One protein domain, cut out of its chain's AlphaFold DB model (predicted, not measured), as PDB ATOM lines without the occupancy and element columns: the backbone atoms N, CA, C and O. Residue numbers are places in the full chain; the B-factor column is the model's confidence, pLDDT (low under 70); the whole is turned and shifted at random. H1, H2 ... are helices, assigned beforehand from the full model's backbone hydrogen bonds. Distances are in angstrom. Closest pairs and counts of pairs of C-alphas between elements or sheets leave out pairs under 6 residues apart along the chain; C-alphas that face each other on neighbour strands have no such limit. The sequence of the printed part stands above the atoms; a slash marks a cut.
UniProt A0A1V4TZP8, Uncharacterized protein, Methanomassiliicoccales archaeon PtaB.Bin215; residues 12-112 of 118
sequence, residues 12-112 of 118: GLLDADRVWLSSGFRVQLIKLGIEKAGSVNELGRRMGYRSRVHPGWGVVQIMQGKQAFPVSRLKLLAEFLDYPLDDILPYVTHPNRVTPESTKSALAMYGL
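What this domain is: This is residues 12 to 112 of the 118 residues of an uncharacterized protein of Methanomassiliicoccales archaeon PtaB.Bin215 (UniProt A0A1V4TZP8). What does the domain look like? The longest helix, H1, runs through a small knot of crossed helices: H6 crosses over its first part, H3 and H4 cross it on other sides, and H2 turns off its far end and packs on H3. H5 lies more loosely near H1 and H4, and unnamed residues 12 to 22 lead in to H1. What is it made of? The printed part has 101 residues with six named helices, H1 to H6 in chain order, and no named strand; the class is all helix. How large is it? It is compact and rounded, with a radius of gyration of the C-alphas of 12.5 A and spans of 33 by 31 by 22 A.

How they stand to each other: What does the chain do before and at the hub? Residues 18 to 19 pair antiparallel with residues 69 to 70. H1, residues 23 to 37, is the hub, and its residues 33 to 37 alone touch H2, residues 40 to 46, only at the corner, with C-alphas 34 and 40 closest at 5.3 A. Which helices cross H1? H3, residues 57 to 63, touches it at Val 27 and Met 63, closest C-alphas 5.6 A apart, at a steep tilt of 43 degrees, opposite ways. H4, residues 71 to 81, touches it at Gly 33 and Leu 81, closest C-alphas 6.6 A apart, at a steep tilt of 55 degrees, the same way. H6, residues 100 to 109, touches it at Gly 24 and Ala 106, closest C-alphas 4.9 A apart, at a steep tilt of 47 degrees, the same way. What of the others? H2 touches H3, about perpendicular at 78 degrees, with the C-alphas of Gly 44 and Val 59 closest at 6.1 A. H5, residues 85 to 91, is close but not clearly touching H4, with the C-alphas of Ala 78 and Leu 85 closest at 5.8 A. Every O i to N i+4 pair is within hydrogen-bond range in H1, H2, H3, H4 and H6; in H5 1 of 3 is, beside 2 of 4 O i to N i+3 pairs.

Where its parts are: Where does H1 lie? It runs 20.9 A from C-alpha 23 at (31.462, -17.199, 34.345) to C-alpha 37. How long are the others? H2 is 9.9 A, H3 9.8 A, H4 15.1 A, H5 10.6 A and H6 14.1 A from first to last C-alpha, and H6 ends with C-alpha 109 at (40.196, -16.451, 40.655).

The domain as a whole: How far does it reach? The C-alphas of Gly 12 and Val 53, the two farthest apart, are 35.1 A apart. Is anything broken or uncertain? The printed part has no cut, no link between helices is long, and residues 12 to 16 have pLDDT under 70.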
ATOM      1  N   GLY A  12      19.009 -28.906  21.715       55.31
ATOM      2  CA  GLY A  12      18.316 -27.626  21.495       55.31
ATOM      3  C   GLY A  12      19.178 -26.394  21.805       55.31
ATOM      4  O   GLY A  12      18.893 -25.301  21.330       55.31
ATOM      5  N   LEU A  13      20.260 -26.562  22.577       57.53
ATOM      6  CA  LEU A  13      21.257 -25.509  22.823       57.53
ATOM      7  C   LEU A  13      22.222 -25.329  21.647       57.53
ATOM      8  O   LEU A  13      22.768 -24.242  21.471       57.53
ATOM      9  N   LEU A  14      22.433 -26.382  20.854       58.31
ATOM     10  CA  LEU A  14      23.261 -26.344  19.647       58.31
ATOM     11  C   LEU A  14      22.500 -25.835  18.416       58.31
ATOM     12  O   LEU A  14      23.154 -25.429  17.457       58.31
ATOM     13  N   ASP A  15      21.166 -25.819  18.459       56.72
ATOM     14  CA  ASP A  15      20.322 -25.148  17.458       56.72
ATOM     15  C   ASP A  15      20.385 -23.614  17.573       56.72
ATOM     16  O   ASP A  15      20.011 -22.897  16.647       56.72
ATOM     17  N   ALA A  16      20.885 -23.084  18.695       67.50
ATOM     18  CA  ALA A  16      21.185 -21.668  18.831       67.50
ATOM     19  C   ALA A  16      22.558 -21.342  18.221       67.50
ATOM     20  O   ALA A  16      23.557 -21.995  18.513       67.50
ATOM     21  N   ASP A  17      22.655 -20.243  17.468       88.12
ATOM     22  CA  ASP A  17      23.936 -19.770  16.915       88.12
ATOM     23  C   ASP A  17      24.978 -19.437  17.997       88.12
ATOM     24  O   ASP A  17      26.188 -19.348  17.729       88.12
ATOM     25  N   ARG A  18      24.516 -19.180  19.228       94.19
ATOM     26  CA  ARG A  18      25.326 -18.677  20.336       94.19
ATOM     27  C   ARG A  18      24.902 -19.262  21.677       94.19
ATOM     28  O   ARG A  18      23.715 -19.372  21.959       94.19
ATOM     29  N   VAL A  19      25.884 -19.511  22.541       95.31
ATOM     30  CA  VAL A  19      25.681 -20.033  23.898       95.31
ATOM     31  C   VAL A  19      26.426 -19.209  24.944       95.31
ATOM     32  O   VAL A  19      27.533 -18.709  24.716       95.31
ATOM     33  N   TRP A  20      25.816 -19.071  26.118       96.62
ATOM     34  CA  TRP A  20      26.453 -18.491  27.295       96.62
ATOM     35  C   TRP A  20      26.964 -19.607  28.193       96.62
ATOM     36  O   TRP A  20      26.215 -20.518  28.523       96.62
ATOM     37  N   LEU A  21      28.224 -19.512  28.613       97.25
ATOM     38  CA  LEU A  21      28.813 -20.402  29.611       97.25
ATOM     39  C   LEU A  21      28.902 -19.678  30.955       97.25
ATOM     40  O   LEU A  21      29.138 -18.461  30.991       97.25
ATOM     41  N   SER A  22      28.738 -20.430  32.047       97.88
ATOM     42  CA  SER A  22      28.915 -19.917  33.409       97.88
ATOM     43  C   SER A  22      30.263 -19.200  33.558       97.88
ATOM     44  O   SER A  22      31.261 -19.604  32.963       97.88
ATOM     45  N   SER A  23      30.301 -18.102  34.320       97.75
ATOM     46  CA  SER A  23      31.462 -17.199  34.345       97.75
ATOM     47  C   SER A  23      32.766 -17.895  34.748       97.75
ATOM     48  O   SER A  23      33.784 -17.673  34.096       97.75
ATOM     49  N   GLY A  24      32.733 -18.772  35.758       97.94
ATOM     50  CA  GLY A  24      33.908 -19.539  36.190       97.94
ATOM     51  C   GLY A  24      34.435 -20.458  35.089       97.94
ATOM     52  O   GLY A  24      35.573 -20.303  34.647       97.94
ATOM     53  N   PHE A  25      33.577 -21.343  34.578       98.31
ATOM     54  CA  PHE A  25      33.959 -22.289  33.530       98.31
ATOM     55  C   PHE A  25      34.393 -21.584  32.240       98.31
ATOM     56  O   PHE A  25      35.398 -21.948  31.641       98.31
ATOM     57  N   ARG A  26      33.688 -20.521  31.834       98.19
ATOM     58  CA  ARG A  26      34.036 -19.706  30.662       98.19
ATOM     59  C   ARG A  26      35.461 -19.168  30.746       98.19
ATOM     60  O   ARG A  26      36.218 -19.282  29.785       98.19
ATOM     61  N   VAL A  27      35.798 -18.542  31.872       98.44
ATOM     62  CA  VAL A  27      37.120 -17.948  32.085       98.44
ATOM     63  C   VAL A  27      38.186 -19.041  32.137       98.44
ATOM     64  O   VAL A  27      39.224 -18.891  31.499       98.44
ATOM     65  N   GLN A  28      37.912 -20.161  32.812       98.50
ATOM     66  CA  GLN A  28      38.814 -21.310  32.857       98.50
ATOM     67  C   GLN A  28      39.089 -21.897  31.468       98.50
ATOM     68  O   GLN A  28      40.244 -22.082  31.100       98.50
ATOM     69  N   LEU A  29      38.044 -22.160  30.682       98.56
ATOM     70  CA  LEU A  29      38.163 -22.740  29.346       98.56
ATOM     71  C   LEU A  29      38.990 -21.836  28.421       98.56
ATOM     72  O   LEU A  29      39.872 -22.302  27.703       98.56
ATOM     73  N   ILE A  30      38.740 -20.524  28.468       98.50
ATOM     74  CA  ILE A  30      39.514 -19.551  27.689       98.50
ATOM     75  C   ILE A  30      40.959 -19.485  28.181       98.50
ATOM     76  O   ILE A  30      41.862 -19.434  27.351       98.50
ATOM     77  N   LYS A  31      41.199 -19.528  29.497       98.62
ATOM     78  CA  LYS A  31      42.551 -19.584  30.064       98.62
ATOM     79  C   LYS A  31      43.332 -20.783  29.532       98.62
ATOM     80  O   LYS A  31      44.421 -20.578  29.009       98.62
ATOM     81  N   LEU A  32      42.751 -21.984  29.573       98.56
ATOM     82  CA  LEU A  32      43.368 -23.189  29.005       98.56
ATOM     83  C   LEU A  32      43.697 -22.998  27.519       98.56
ATOM     84  O   LEU A  32      44.784 -23.345  27.063       98.56
ATOM     85  N   GLY A  33      42.782 -22.379  26.766       98.56
ATOM     86  CA  GLY A  33      43.015 -22.017  25.368       98.56
ATOM     87  C   GLY A  33      44.201 -21.069  25.185       98.56
ATOM     88  O   GLY A  33      45.013 -21.273  24.286       98.56
ATOM     89  N   ILE A  34      44.315 -20.039  26.027       98.56
ATOM     90  CA  ILE A  34      45.403 -19.053  25.977       98.56
ATOM     91  C   ILE A  34      46.730 -19.727  26.313       98.56
ATOM     92  O   ILE A  34      47.712 -19.488  25.617       98.56
ATOM     93  N   GLU A  35      46.752 -20.571  27.342       98.50
ATOM     94  CA  GLU A  35      47.935 -21.314  27.773       98.50
ATOM     95  C   GLU A  35      48.412 -22.272  26.674       98.50
ATOM     96  O   GLU A  35      49.589 -22.244  26.321       98.50
ATOM     97  N   LYS A  36      47.504 -23.036  26.046       98.56
ATOM     98  CA  LYS A  36      47.844 -23.938  24.928       98.56
ATOM     99  C   LYS A  36      48.291 -23.178  23.673       98.56
ATOM    100  O   LYS A  36      49.184 -23.630  22.965       98.56
ATOM    101  N   ALA A  37      47.680 -22.029  23.374       98.19
ATOM    102  CA  ALA A  37      48.017 -21.222  22.197       98.19
ATOM    103  C   ALA A  37      49.231 -20.293  22.401       98.19
ATOM    104  O   ALA A  37      49.745 -19.733  21.435       98.19
ATOM    105  N   GLY A  38      49.651 -20.061  23.647       98.12
ATOM    106  CA  GLY A  38      50.715 -19.126  24.026       98.12
ATOM    107  C   GLY A  38      50.310 -17.645  24.047       98.12
ATOM    108  O   GLY A  38      51.053 -16.815  24.566       98.12
ATOM    109  N   SER A  39      49.148 -17.266  23.501       97.31
ATOM    110  CA  SER A  39      48.602 -15.905  23.628       97.31
ATOM    111  C   SER A  39      47.112 -15.832  23.277       97.31
ATOM    112  O   SER A  39      46.591 -16.647  22.516       97.31
ATOM    113  N   VAL A  40      46.429 -14.779  23.742       97.94
ATOM    114  CA  VAL A  40      45.026 -14.491  23.373       97.94
ATOM    115  C   VAL A  40      44.855 -14.280  21.867       97.94
ATOM    116  O   VAL A  40      43.839 -14.666  21.290       97.94
ATOM    117  N   ASN A  41      45.840 -13.664  21.212       97.81
ATOM    118  CA  ASN A  41      45.786 -13.422  19.773       97.81
ATOM    119  C   ASN A  41      45.895 -14.719  18.978       97.81
ATOM    120  O   ASN A  41      45.153 -14.898  18.013       97.81
ATOM    121  N   GLU A  42      46.786 -15.616  19.395       98.06
ATOM    122  CA  GLU A  42      46.926 -16.915  18.750       98.06
ATOM    123  C   GLU A  42      45.699 -17.793  18.992       98.06
ATOM    124  O   GLU A  42      45.164 -18.359  18.040       98.06
ATOM    125  N   LEU A  43      45.146 -17.785  20.210       98.50
ATOM    126  CA  LEU A  43      43.862 -18.426  20.487       98.50
ATOM    127  C   LEU A  43      42.751 -17.886  19.574       98.50
ATOM    128  O   LEU A  43      41.972 -18.654  19.012       98.50
ATOM    129  N   GLY A  44      42.706 -16.567  19.368       98.12
ATOM    130  CA  GLY A  44      41.783 -15.941  18.427       98.12
ATOM    131  C   GLY A  44      41.899 -16.527  17.015       98.12
ATOM    132  O   GLY A  44      40.888 -16.888  16.409       98.12
ATOM    133  N   ARG A  45      43.118 -16.706  16.498       98.06
ATOM    134  CA  ARG A  45      43.326 -17.326  15.178       98.06
ATOM    135  C   ARG A  45      42.843 -18.772  15.139       98.06
ATOM    136  O   ARG A  45      42.137 -19.136  14.202       98.06
ATOM    137  N   ARG A  46      43.150 -19.563  16.174       98.00
ATOM    138  CA  ARG A  46      42.690 -20.959  16.306       98.00
ATOM    139  C   ARG A  46      41.165 -21.067  16.352       98.00
ATOM    140  O   ARG A  46      40.592 -21.945  15.723       98.00
ATOM    141  N   MET A  47      40.498 -20.104  16.983       97.31
ATOM    142  CA  MET A  47      39.036 -19.987  17.008       97.31
ATOM    143  C   MET A  47      38.433 -19.367  15.728       97.31
ATOM    144  O   MET A  47      37.252 -19.009  15.703       97.31
ATOM    145  N   GLY A  48      39.223 -19.190  14.666       96.12
ATOM    146  CA  GLY A  48      38.754 -18.705  13.367       96.12
ATOM    147  C   GLY A  48      38.516 -17.193  13.286       96.12
ATOM    148  O   GLY A  48      37.850 -16.726  12.358       96.12
ATOM    149  N   TYR A  49      39.029 -16.393  14.227       96.25
ATOM    150  CA  TYR A  49      39.018 -14.933  14.102       96.25
ATOM    151  C   TYR A  49      40.087 -14.473  13.099       96.25
ATOM    152  O   TYR A  49      41.274 -14.728  13.273       96.25
ATOM    153  N   ARG A  50      39.662 -13.750  12.054       93.06
ATOM    154  CA  ARG A  50      40.518 -13.342  10.919       93.06
ATOM    155  C   ARG A  50      41.005 -11.888  10.964       93.06
ATOM    156  O   ARG A  50      41.575 -11.408   9.988       93.06
ATOM    157  N   SER A  51      40.764 -11.159  12.059       91.38
ATOM    158  CA  SER A  51      41.232  -9.769  12.179       91.38
ATOM    159  C   SER A  51      42.756  -9.711  12.067       91.38
ATOM    160  O   SER A  51      43.459 -10.419  12.785       91.38
ATOM    161  N   ARG A  52      43.262  -8.850  11.178       88.69
ATOM    162  CA  ARG A  52      44.708  -8.646  10.987       88.69
ATOM    163  C   ARG A  52      45.337  -7.819  12.108       88.69
ATOM    164  O   ARG A  52      46.538  -7.917  12.316       88.69
ATOM    165  N   VAL A  53      44.528  -7.027  12.813       90.31
ATOM    166  CA  VAL A  53      44.987  -6.079  13.840       90.31
ATOM    167  C   VAL A  53      44.815  -6.666  15.245       90.31
ATOM    168  O   VAL A  53      45.758  -6.688  16.028       90.31
ATOM    169  N   HIS A  54      43.633  -7.215  15.555       91.31
ATOM    170  CA  HIS A  54      43.305  -7.735  16.890       91.31
ATOM    171  C   HIS A  54      42.522  -9.057  16.815       91.31
ATOM    172  O   HIS A  54      41.322  -9.086  17.107       91.31
ATOM    173  N   PRO A  55      43.162 -10.175  16.423       92.81
ATOM    174  CA  PRO A  55      42.491 -11.475  16.324       92.81
ATOM    175  C   PRO A  55      41.957 -11.970  17.676       92.81
ATOM    176  O   PRO A  55      40.937 -12.652  17.717       92.81
ATOM    177  N   GLY A  56      42.577 -11.567  18.789       96.56
ATOM    178  CA  GLY A  56      42.135 -11.900  20.142       96.56
ATOM    179  C   GLY A  56      40.918 -11.115  20.650       96.56
ATOM    180  O   GLY A  56      40.380 -11.454  21.701       96.56
ATOM    181  N   TRP A  57      40.448 -10.079  19.944       97.00
ATOM    182  CA  TRP A  57      39.412  -9.185  20.479       97.00
ATOM    183  C   TRP A  57      38.109  -9.910  20.820       97.00
ATOM    184  O   TRP A  57      37.562  -9.726  21.904       97.00
ATOM    185  N   GLY A  58      37.637 -10.793  19.936       96.62
ATOM    186  CA  GLY A  58      36.423 -11.562  20.204       96.62
ATOM    187  C   GLY A  58      36.577 -12.532  21.377       96.62
ATOM    188  O   GLY A  58      35.632 -12.716  22.138       96.62
ATOM    189  N   VAL A  59      37.774 -13.090  21.580       97.94
ATOM    190  CA  VAL A  59      38.087 -13.906  22.764       97.94
ATOM    191  C   VAL A  59      37.973 -13.060  24.030       97.94
ATOM    192  O   VAL A  59      37.316 -13.477  24.980       97.94
ATOM    193  N   VAL A  60      38.532 -11.844  24.029       97.69
ATOM    194  CA  VAL A  60      38.434 -10.912  25.165       97.69
ATOM    195  C   VAL A  60      36.981 -10.543  25.464       97.69
ATOM    196  O   VAL A  60      36.587 -10.571  26.626       97.69
ATOM    197  N   GLN A  61      36.165 -10.254  24.445       97.56
ATOM    198  CA  GLN A  61      34.742  -9.940  24.638       97.56
ATOM    199  C   GLN A  61      33.975 -11.098  25.288       97.56
ATOM    200  O   GLN A  61      33.174 -10.877  26.198       97.56
ATOM    201  N   ILE A  62      34.244 -12.333  24.858       98.00
ATOM    202  CA  ILE A  62      33.628 -13.525  25.447       98.00
ATOM    203  C   ILE A  62      34.122 -13.727  26.881       98.00
ATOM    204  O   ILE A  62      33.323 -13.898  27.798       98.00
ATOM    205  N   MET A  63      35.432 -13.644  27.109       97.81
ATOM    206  CA  MET A  63      36.044 -13.781  28.432       97.81
ATOM    207  C   MET A  63      35.448 -12.785  29.439       97.81
ATOM    208  O   MET A  63      35.000 -13.184  30.515       97.81
ATOM    209  N   GLN A  64      35.325 -11.518  29.035       97.50
ATOM    210  CA  GLN A  64      34.719 -10.432  29.812       97.50
ATOM    211  C   GLN A  64      33.194 -10.536  29.967       97.50
ATOM    212  O   GLN A  64      32.590  -9.641  30.551       97.50
ATOM    213  N   GLY A  65      32.552 -11.588  29.451       96.00
ATOM    214  CA  GLY A  65      31.104 -11.769  29.574       96.00
ATOM    215  C   GLY A  65      30.284 -10.739  28.796       96.00
ATOM    216  O   GLY A  65      29.088 -10.625  29.021       96.00
ATOM    217  N   LYS A  66      30.903  -9.999  27.868       96.00
ATOM    218  CA  LYS A  66      30.223  -9.027  26.997       96.00
ATOM    219  C   LYS A  66      29.536  -9.699  25.815       96.00
ATOM    220  O   LYS A  66      28.645  -9.121  25.201       96.00
ATOM    221  N   GLN A  67      29.959 -10.917  25.476       95.50
ATOM    222  CA  GLN A  67      29.433 -11.666  24.347       95.50
ATOM    223  C   GLN A  67      29.320 -13.160  24.663       95.50
ATOM    224  O   GLN A  67      30.221 -13.755  25.250       95.50
ATOM    225  N   ALA A  68      28.253 -13.786  24.170       96.25
ATOM    226  CA  ALA A  68      28.140 -15.236  24.078       96.25
ATOM    227  C   ALA A  68      29.178 -15.839  23.109       96.25
ATOM    228  O   ALA A  68      29.613 -15.188  22.145       96.25
ATOM    229  N   PHE A  69      29.498 -17.118  23.312       96.62
ATOM    230  CA  PHE A  69      30.263 -17.919  22.358       96.62
ATOM    231  C   PHE A  69      29.422 -18.200  21.113       96.62
ATOM    232  O   PHE A  69      28.355 -18.794  21.247       96.62
ATOM    233  N   PRO A  70      29.890 -17.865  19.898       96.25
ATOM    234  CA  PRO A  70      29.359 -18.491  18.693       96.25
ATOM    235  C   PRO A  70      29.641 -19.993  18.741       96.25
ATOM    236  O   PRO A  70      30.790 -20.384  18.970       96.25
ATOM    237  N   VAL A  71      28.629 -20.829  18.506       95.50
ATOM    238  CA  VAL A  71      28.761 -22.292  18.631       95.50
ATOM    239  C   VAL A  71      29.843 -22.843  17.701       95.50
ATOM    240  O   VAL A  71      30.642 -23.682  18.113       95.50
ATOM    241  N   SER A  72      29.956 -22.311  16.483       95.38
ATOM    242  CA  SER A  72      31.021 -22.680  15.540       95.38
ATOM    243  C   SER A  72      32.429 -22.456  16.104       95.38
ATOM    244  O   SER A  72      33.318 -23.270  15.884       95.38
ATOM    245  N   ARG A  73      32.637 -21.390  16.885       96.94
ATOM    246  CA  ARG A  73      33.934 -21.092  17.509       96.94
ATOM    247  C   ARG A  73      34.168 -21.875  18.787       96.94
ATOM    248  O   ARG A  73      35.314 -22.175  19.098       96.94
ATOM    249  N   LEU A  74      33.102 -22.194  19.519       97.19
ATOM    250  CA  LEU A  74      33.196 -23.082  20.672       97.19
ATOM    251  C   LEU A  74      33.624 -24.488  20.241       97.19
ATOM    252  O   LEU A  74      34.488 -25.063  20.884       97.19
ATOM    253  N   LYS A  75      33.098 -24.989  19.114       96.56
ATOM    254  CA  LYS A  75      33.531 -26.254  18.499       96.56
ATOM    255  C   LYS A  75      35.020 -26.240  18.143       96.56
ATOM    256  O   LYS A  75      35.735 -27.145  18.546       96.56
ATOM    257  N   LEU A  76      35.494 -25.180  17.482       98.06
ATOM    258  CA  LEU A  76      36.923 -25.022  17.170       98.06
ATOM    259  C   LEU A  76      37.796 -24.958  18.430       98.06
ATOM    260  O   LEU A  76      38.895 -25.499  18.442       98.06
ATOM    261  N   LEU A  77      37.326 -24.293  19.489       98.38
ATOM    262  CA  LEU A  77      38.038 -24.244  20.767       98.38
ATOM    263  C   LEU A  77      38.088 -25.619  21.444       98.38
ATOM    264  O   LEU A  77      39.143 -26.008  21.927       98.38
ATOM    265  N   ALA A  78      36.962 -26.334  21.469       98.06
ATOM    266  CA  ALA A  78      36.834 -27.677  22.024       98.06
ATOM    267  C   ALA A  78      37.791 -28.654  21.323       98.06
ATOM    268  O   ALA A  78      38.603 -29.300  21.978       98.06
ATOM    269  N   GLU A  79      37.779 -28.662  19.988       98.25
ATOM    270  CA  GLU A  79      38.708 -29.439  19.162       98.25
ATOM    271  C   GLU A  79      40.165 -29.038  19.419       98.25
ATOM    272  O   GLU A  79      40.997 -29.886  19.714       98.25
ATOM    273  N   PHE A  80      40.480 -27.737  19.399       98.50
ATOM    274  CA  PHE A  80      41.839 -27.258  19.659       98.50
ATOM    275  C   PHE A  80      42.352 -27.653  21.047       98.50
ATOM    276  O   PHE A  80      43.555 -27.833  21.216       98.50
ATOM    277  N   LEU A  81      41.474 -27.768  22.042       98.19
ATOM    278  CA  LEU A  81      41.819 -28.165  23.404       98.19
ATOM    279  C   LEU A  81      41.822 -29.679  23.626       98.19
ATOM    280  O   LEU A  81      42.261 -30.090  24.695       98.19
ATOM    281  N   ASP A  82      41.389 -30.480  22.650       97.75
ATOM    282  CA  ASP A  82      41.074 -31.902  22.836       97.75
ATOM    283  C   ASP A  82      40.059 -32.115  23.983       97.75
ATOM    284  O   ASP A  82      40.128 -33.082  24.738       97.75
ATOM    285  N   TYR A  83      39.122 -31.170  24.136       96.31
ATOM    286  CA  TYR A  83      38.115 -31.147  25.197       96.31
ATOM    287  C   TYR A  83      36.733 -31.437  24.593       96.31
ATOM    288  O   TYR A  83      36.259 -30.626  23.790       96.31
ATOM    289  N   PRO A  84      36.064 -32.556  24.933       95.88
ATOM    290  CA  PRO A  84      34.788 -32.922  24.323       95.88
ATOM    291  C   PRO A  84      33.729 -31.828  24.477       95.88
ATOM    292  O   PRO A  84      33.545 -31.255  25.552       95.88
ATOM    293  N   LEU A  85      32.992 -31.545  23.397       94.06
ATOM    294  CA  LEU A  85      31.934 -30.534  23.446       94.06
ATOM    295  C   LEU A  85      30.848 -30.916  24.460       94.06
ATOM    296  O   LEU A  85      30.355 -30.044  25.171       94.06
ATOM    297  N   ASP A  86      30.527 -32.203  24.570       93.62
ATOM    298  CA  ASP A  86      29.536 -32.717  25.521       93.62
ATOM    299  C   ASP A  86      29.928 -32.471  26.985       93.62
ATOM    300  O   ASP A  86      29.042 -32.319  27.820       93.62
ATOM    301  N   ASP A  87      31.221 -32.315  27.288       96.19
ATOM    302  CA  ASP A  87      31.699 -31.959  28.629       96.19
ATOM    303  C   ASP A  87      31.594 -30.445  28.897       96.19
ATOM    304  O   ASP A  87      31.556 -30.002  30.043       96.19
ATOM    305  N   ILE A  88      31.510 -29.628  27.842       96.31
ATOM    306  CA  ILE A  88      31.323 -28.172  27.929       96.31
ATOM    307  C   ILE A  88      29.841 -27.807  28.093       96.31
ATOM    308  O   ILE A  88      29.507 -26.872  28.826       96.31
ATOM    309  N   LEU A  89      28.941 -28.517  27.407       93.06
ATOM    310  CA  LEU A  89      27.510 -28.186  27.360       93.06
ATOM    311  C   LEU A  89      26.799 -28.136  28.730       93.06
ATOM    312  O   LEU A  89      25.946 -27.260  28.892       93.06
ATOM    313  N   PRO A  90      27.150 -28.954  29.743       95.38
ATOM    314  CA  PRO A  90      26.590 -28.846  31.091       95.38
ATOM    315  C   PRO A  90      26.804 -27.483  31.761       95.38
ATOM    316  O   PRO A  90      26.059 -27.119  32.668       95.38
ATOM    317  N   TYR A  91      27.795 -26.704  31.317       96.81
ATOM    318  CA  TYR A  91      28.094 -25.376  31.859       96.81
ATOM    319  C   TYR A  91      27.355 -24.239  31.146       96.81
ATOM    320  O   TYR A  91      27.564 -23.064  31.488       96.81
ATOM    321  N   VAL A  92      26.515 -24.558  30.157       95.50
ATOM    322  CA  VAL A  92      25.652 -23.576  29.500       95.50
ATOM    323  C   VAL A  92      24.665 -23.000  30.513       95.50
ATOM    324  O   VAL A  92      24.124 -23.692  31.371       95.50
ATOM    325  N   THR A  93      24.446 -21.693  30.438       94.88
ATOM    326  CA  THR A  93      23.613 -20.954  31.385       94.88
ATOM    327  C   THR A  93      22.786 -19.888  30.678       94.88
ATOM    328  O   THR A  93      23.083 -19.485  29.557       94.88
ATOM    329  N   HIS A  94      21.767 -19.363  31.360       92.50
ATOM    330  CA  HIS A  94      21.069 -18.170  30.895       92.50
ATOM    331  C   HIS A  94      21.972 -16.922  30.941       92.50
ATOM    332  O   HIS A  94      22.749 -16.780  31.894       92.50
ATOM    333  N   PRO A  95      21.810 -15.980  29.985       92.44
ATOM    334  CA  PRO A  95      22.578 -14.732  29.934       92.44
ATOM    335  C   PRO A  95      22.537 -13.951  31.253       92.44
ATOM    336  O   PRO A  95      23.563 -13.480  31.726       92.44
ATOM    337  N   ASN A  96      21.367 -13.899  31.903       93.19
ATOM    338  CA  ASN A  96      21.144 -13.138  33.139       93.19
ATOM    339  C   ASN A  96      21.968 -13.642  34.340       93.19
ATOM    340  O   ASN A  96      22.054 -12.955  35.351       93.19
ATOM    341  N   ARG A  97      22.567 -14.839  34.252       94.12
ATOM    342  CA  ARG A  97      23.473 -15.377  35.280       94.12
ATOM    343  C   ARG A  97      24.938 -14.992  35.048       94.12
ATOM    344  O   ARG A  97      25.774 -15.238  35.912       94.12
ATOM    345  N   VAL A  98      25.262 -14.398  33.900       95.38
ATOM    346  CA  VAL A  98      26.587 -13.848  33.598       95.38
ATOM    347  C   VAL A  98      26.580 -12.364  33.945       95.38
ATOM    348  O   VAL A  98      26.255 -11.516  33.123       95.38
ATOM    349  N   THR A  99      26.924 -12.051  35.193       95.88
ATOM    350  CA  THR A  99      26.977 -10.666  35.689       95.88
ATOM    351  C   THR A  99      28.403 -10.099  35.670       95.88
ATOM    352  O   THR A  99      29.371 -10.883  35.654       95.88
ATOM    353  N   PRO A 100      28.572  -8.764  35.723       95.69
ATOM    354  CA  PRO A 100      29.878  -8.131  35.893       95.69
ATOM    355  C   PRO A 100      30.636  -8.640  37.125       95.69
ATOM    356  O   PRO A 100      31.822  -8.946  37.031       95.69
ATOM    357  N   GLU A 101      29.952  -8.815  38.257       96.62
ATOM    358  CA  GLU A 101      30.530  -9.287  39.520       96.62
ATOM    359  C   GLU A 101      30.997 -10.735  39.391       96.62
ATOM    360  O   GLU A 101      32.144 -11.041  39.707       96.62
ATOM    361  N   SER A 102      30.146 -11.620  38.857       96.44
ATOM    362  CA  SER A 102      30.513 -13.025  38.633       96.44
ATOM    363  C   SER A 102      31.717 -13.153  37.693       96.44
ATOM    364  O   SER A 102      32.597 -13.986  37.910       96.44
ATOM    365  N   THR A 103      31.789 -12.298  36.668       97.44
ATOM    366  CA  THR A 103      32.896 -12.271  35.709       97.44
ATOM    367  C   THR A 103      34.166 -11.721  36.349       97.44
ATOM    368  O   THR A 103      35.230 -12.305  36.167       97.44
ATOM    369  N   LYS A 104      34.070 -10.648  37.139       97.56
ATOM    370  CA  LYS A 104      35.195 -10.081  37.892       97.56
ATOM    371  C   LYS A 104      35.785 -11.104  38.860       97.56
ATOM    372  O   LYS A 104      36.999 -11.296  38.863       97.56
ATOM    373  N   SER A 105      34.936 -11.785  39.630       97.44
ATOM    374  CA  SER A 105      35.358 -12.834  40.562       97.44
ATOM    375  C   SER A 105      36.038 -13.993  39.834       97.44
ATOM    376  O   SER A 105      37.107 -14.425  40.256       97.44
ATOM    377  N   ALA A 106      35.485 -14.445  38.704       97.94
ATOM    378  CA  ALA A 106      36.103 -15.493  37.893       97.94
ATOM    379  C   ALA A 106      37.469 -15.061  37.330       97.94
ATOM    380  O   ALA A 106      38.448 -15.793  37.447       97.94
ATOM    381  N   LEU A 107      37.572 -13.855  36.761       98.25
ATOM    382  CA  LEU A 107      38.837 -13.324  36.246       98.25
ATOM    383  C   LEU A 107      39.906 -13.241  37.338       98.25
ATOM    384  O   LEU A 107      41.039 -13.649  37.099       98.25
ATOM    385  N   ALA A 108      39.550 -12.771  38.534       97.62
ATOM    386  CA  ALA A 108      40.470 -12.732  39.665       97.62
ATOM    387  C   ALA A 108      40.905 -14.142  40.097       97.62
ATOM    388  O   ALA A 108      42.100 -14.399  40.230       97.62
ATOM    389  N   MET A 109      39.950 -15.067  40.239       97.75
ATOM    390  CA  MET A 109      40.196 -16.451  40.655       97.75
ATOM    391  C   MET A 109      41.178 -17.182  39.732       97.75
ATOM    392  O   MET A 109      42.045 -17.909  40.206       97.75
ATOM    393  N   TYR A 110      41.077 -16.973  38.417       97.62
ATOM    394  CA  TYR A 110      41.946 -17.641  37.444       97.62
ATOM    395  C   TYR A 110      43.223 -16.854  37.100       97.62
ATOM    396  O   TYR A 110      43.970 -17.280  36.216       97.62
ATOM    397  N   GLY A 111      43.518 -15.753  37.802       96.75
ATOM    398  CA  GLY A 111      44.739 -14.957  37.602       96.75
ATOM    399  C   GLY A 111      44.712 -14.064  36.355       96.75
ATOM    400  O   GLY A 111      45.754 -13.673  35.842       96.75
ATOM    401  N   LEU A 112      43.522 -13.731  35.858       96.88
ATOM    402  CA  LEU A 112      43.279 -12.922  34.660       96.88
ATOM    403  C   LEU A 112      42.773 -11.511  35.003       96.88
ATOM    404  O   LEU A 112      42.079 -10.879  34.206       96.88
TER     405      LEU A 112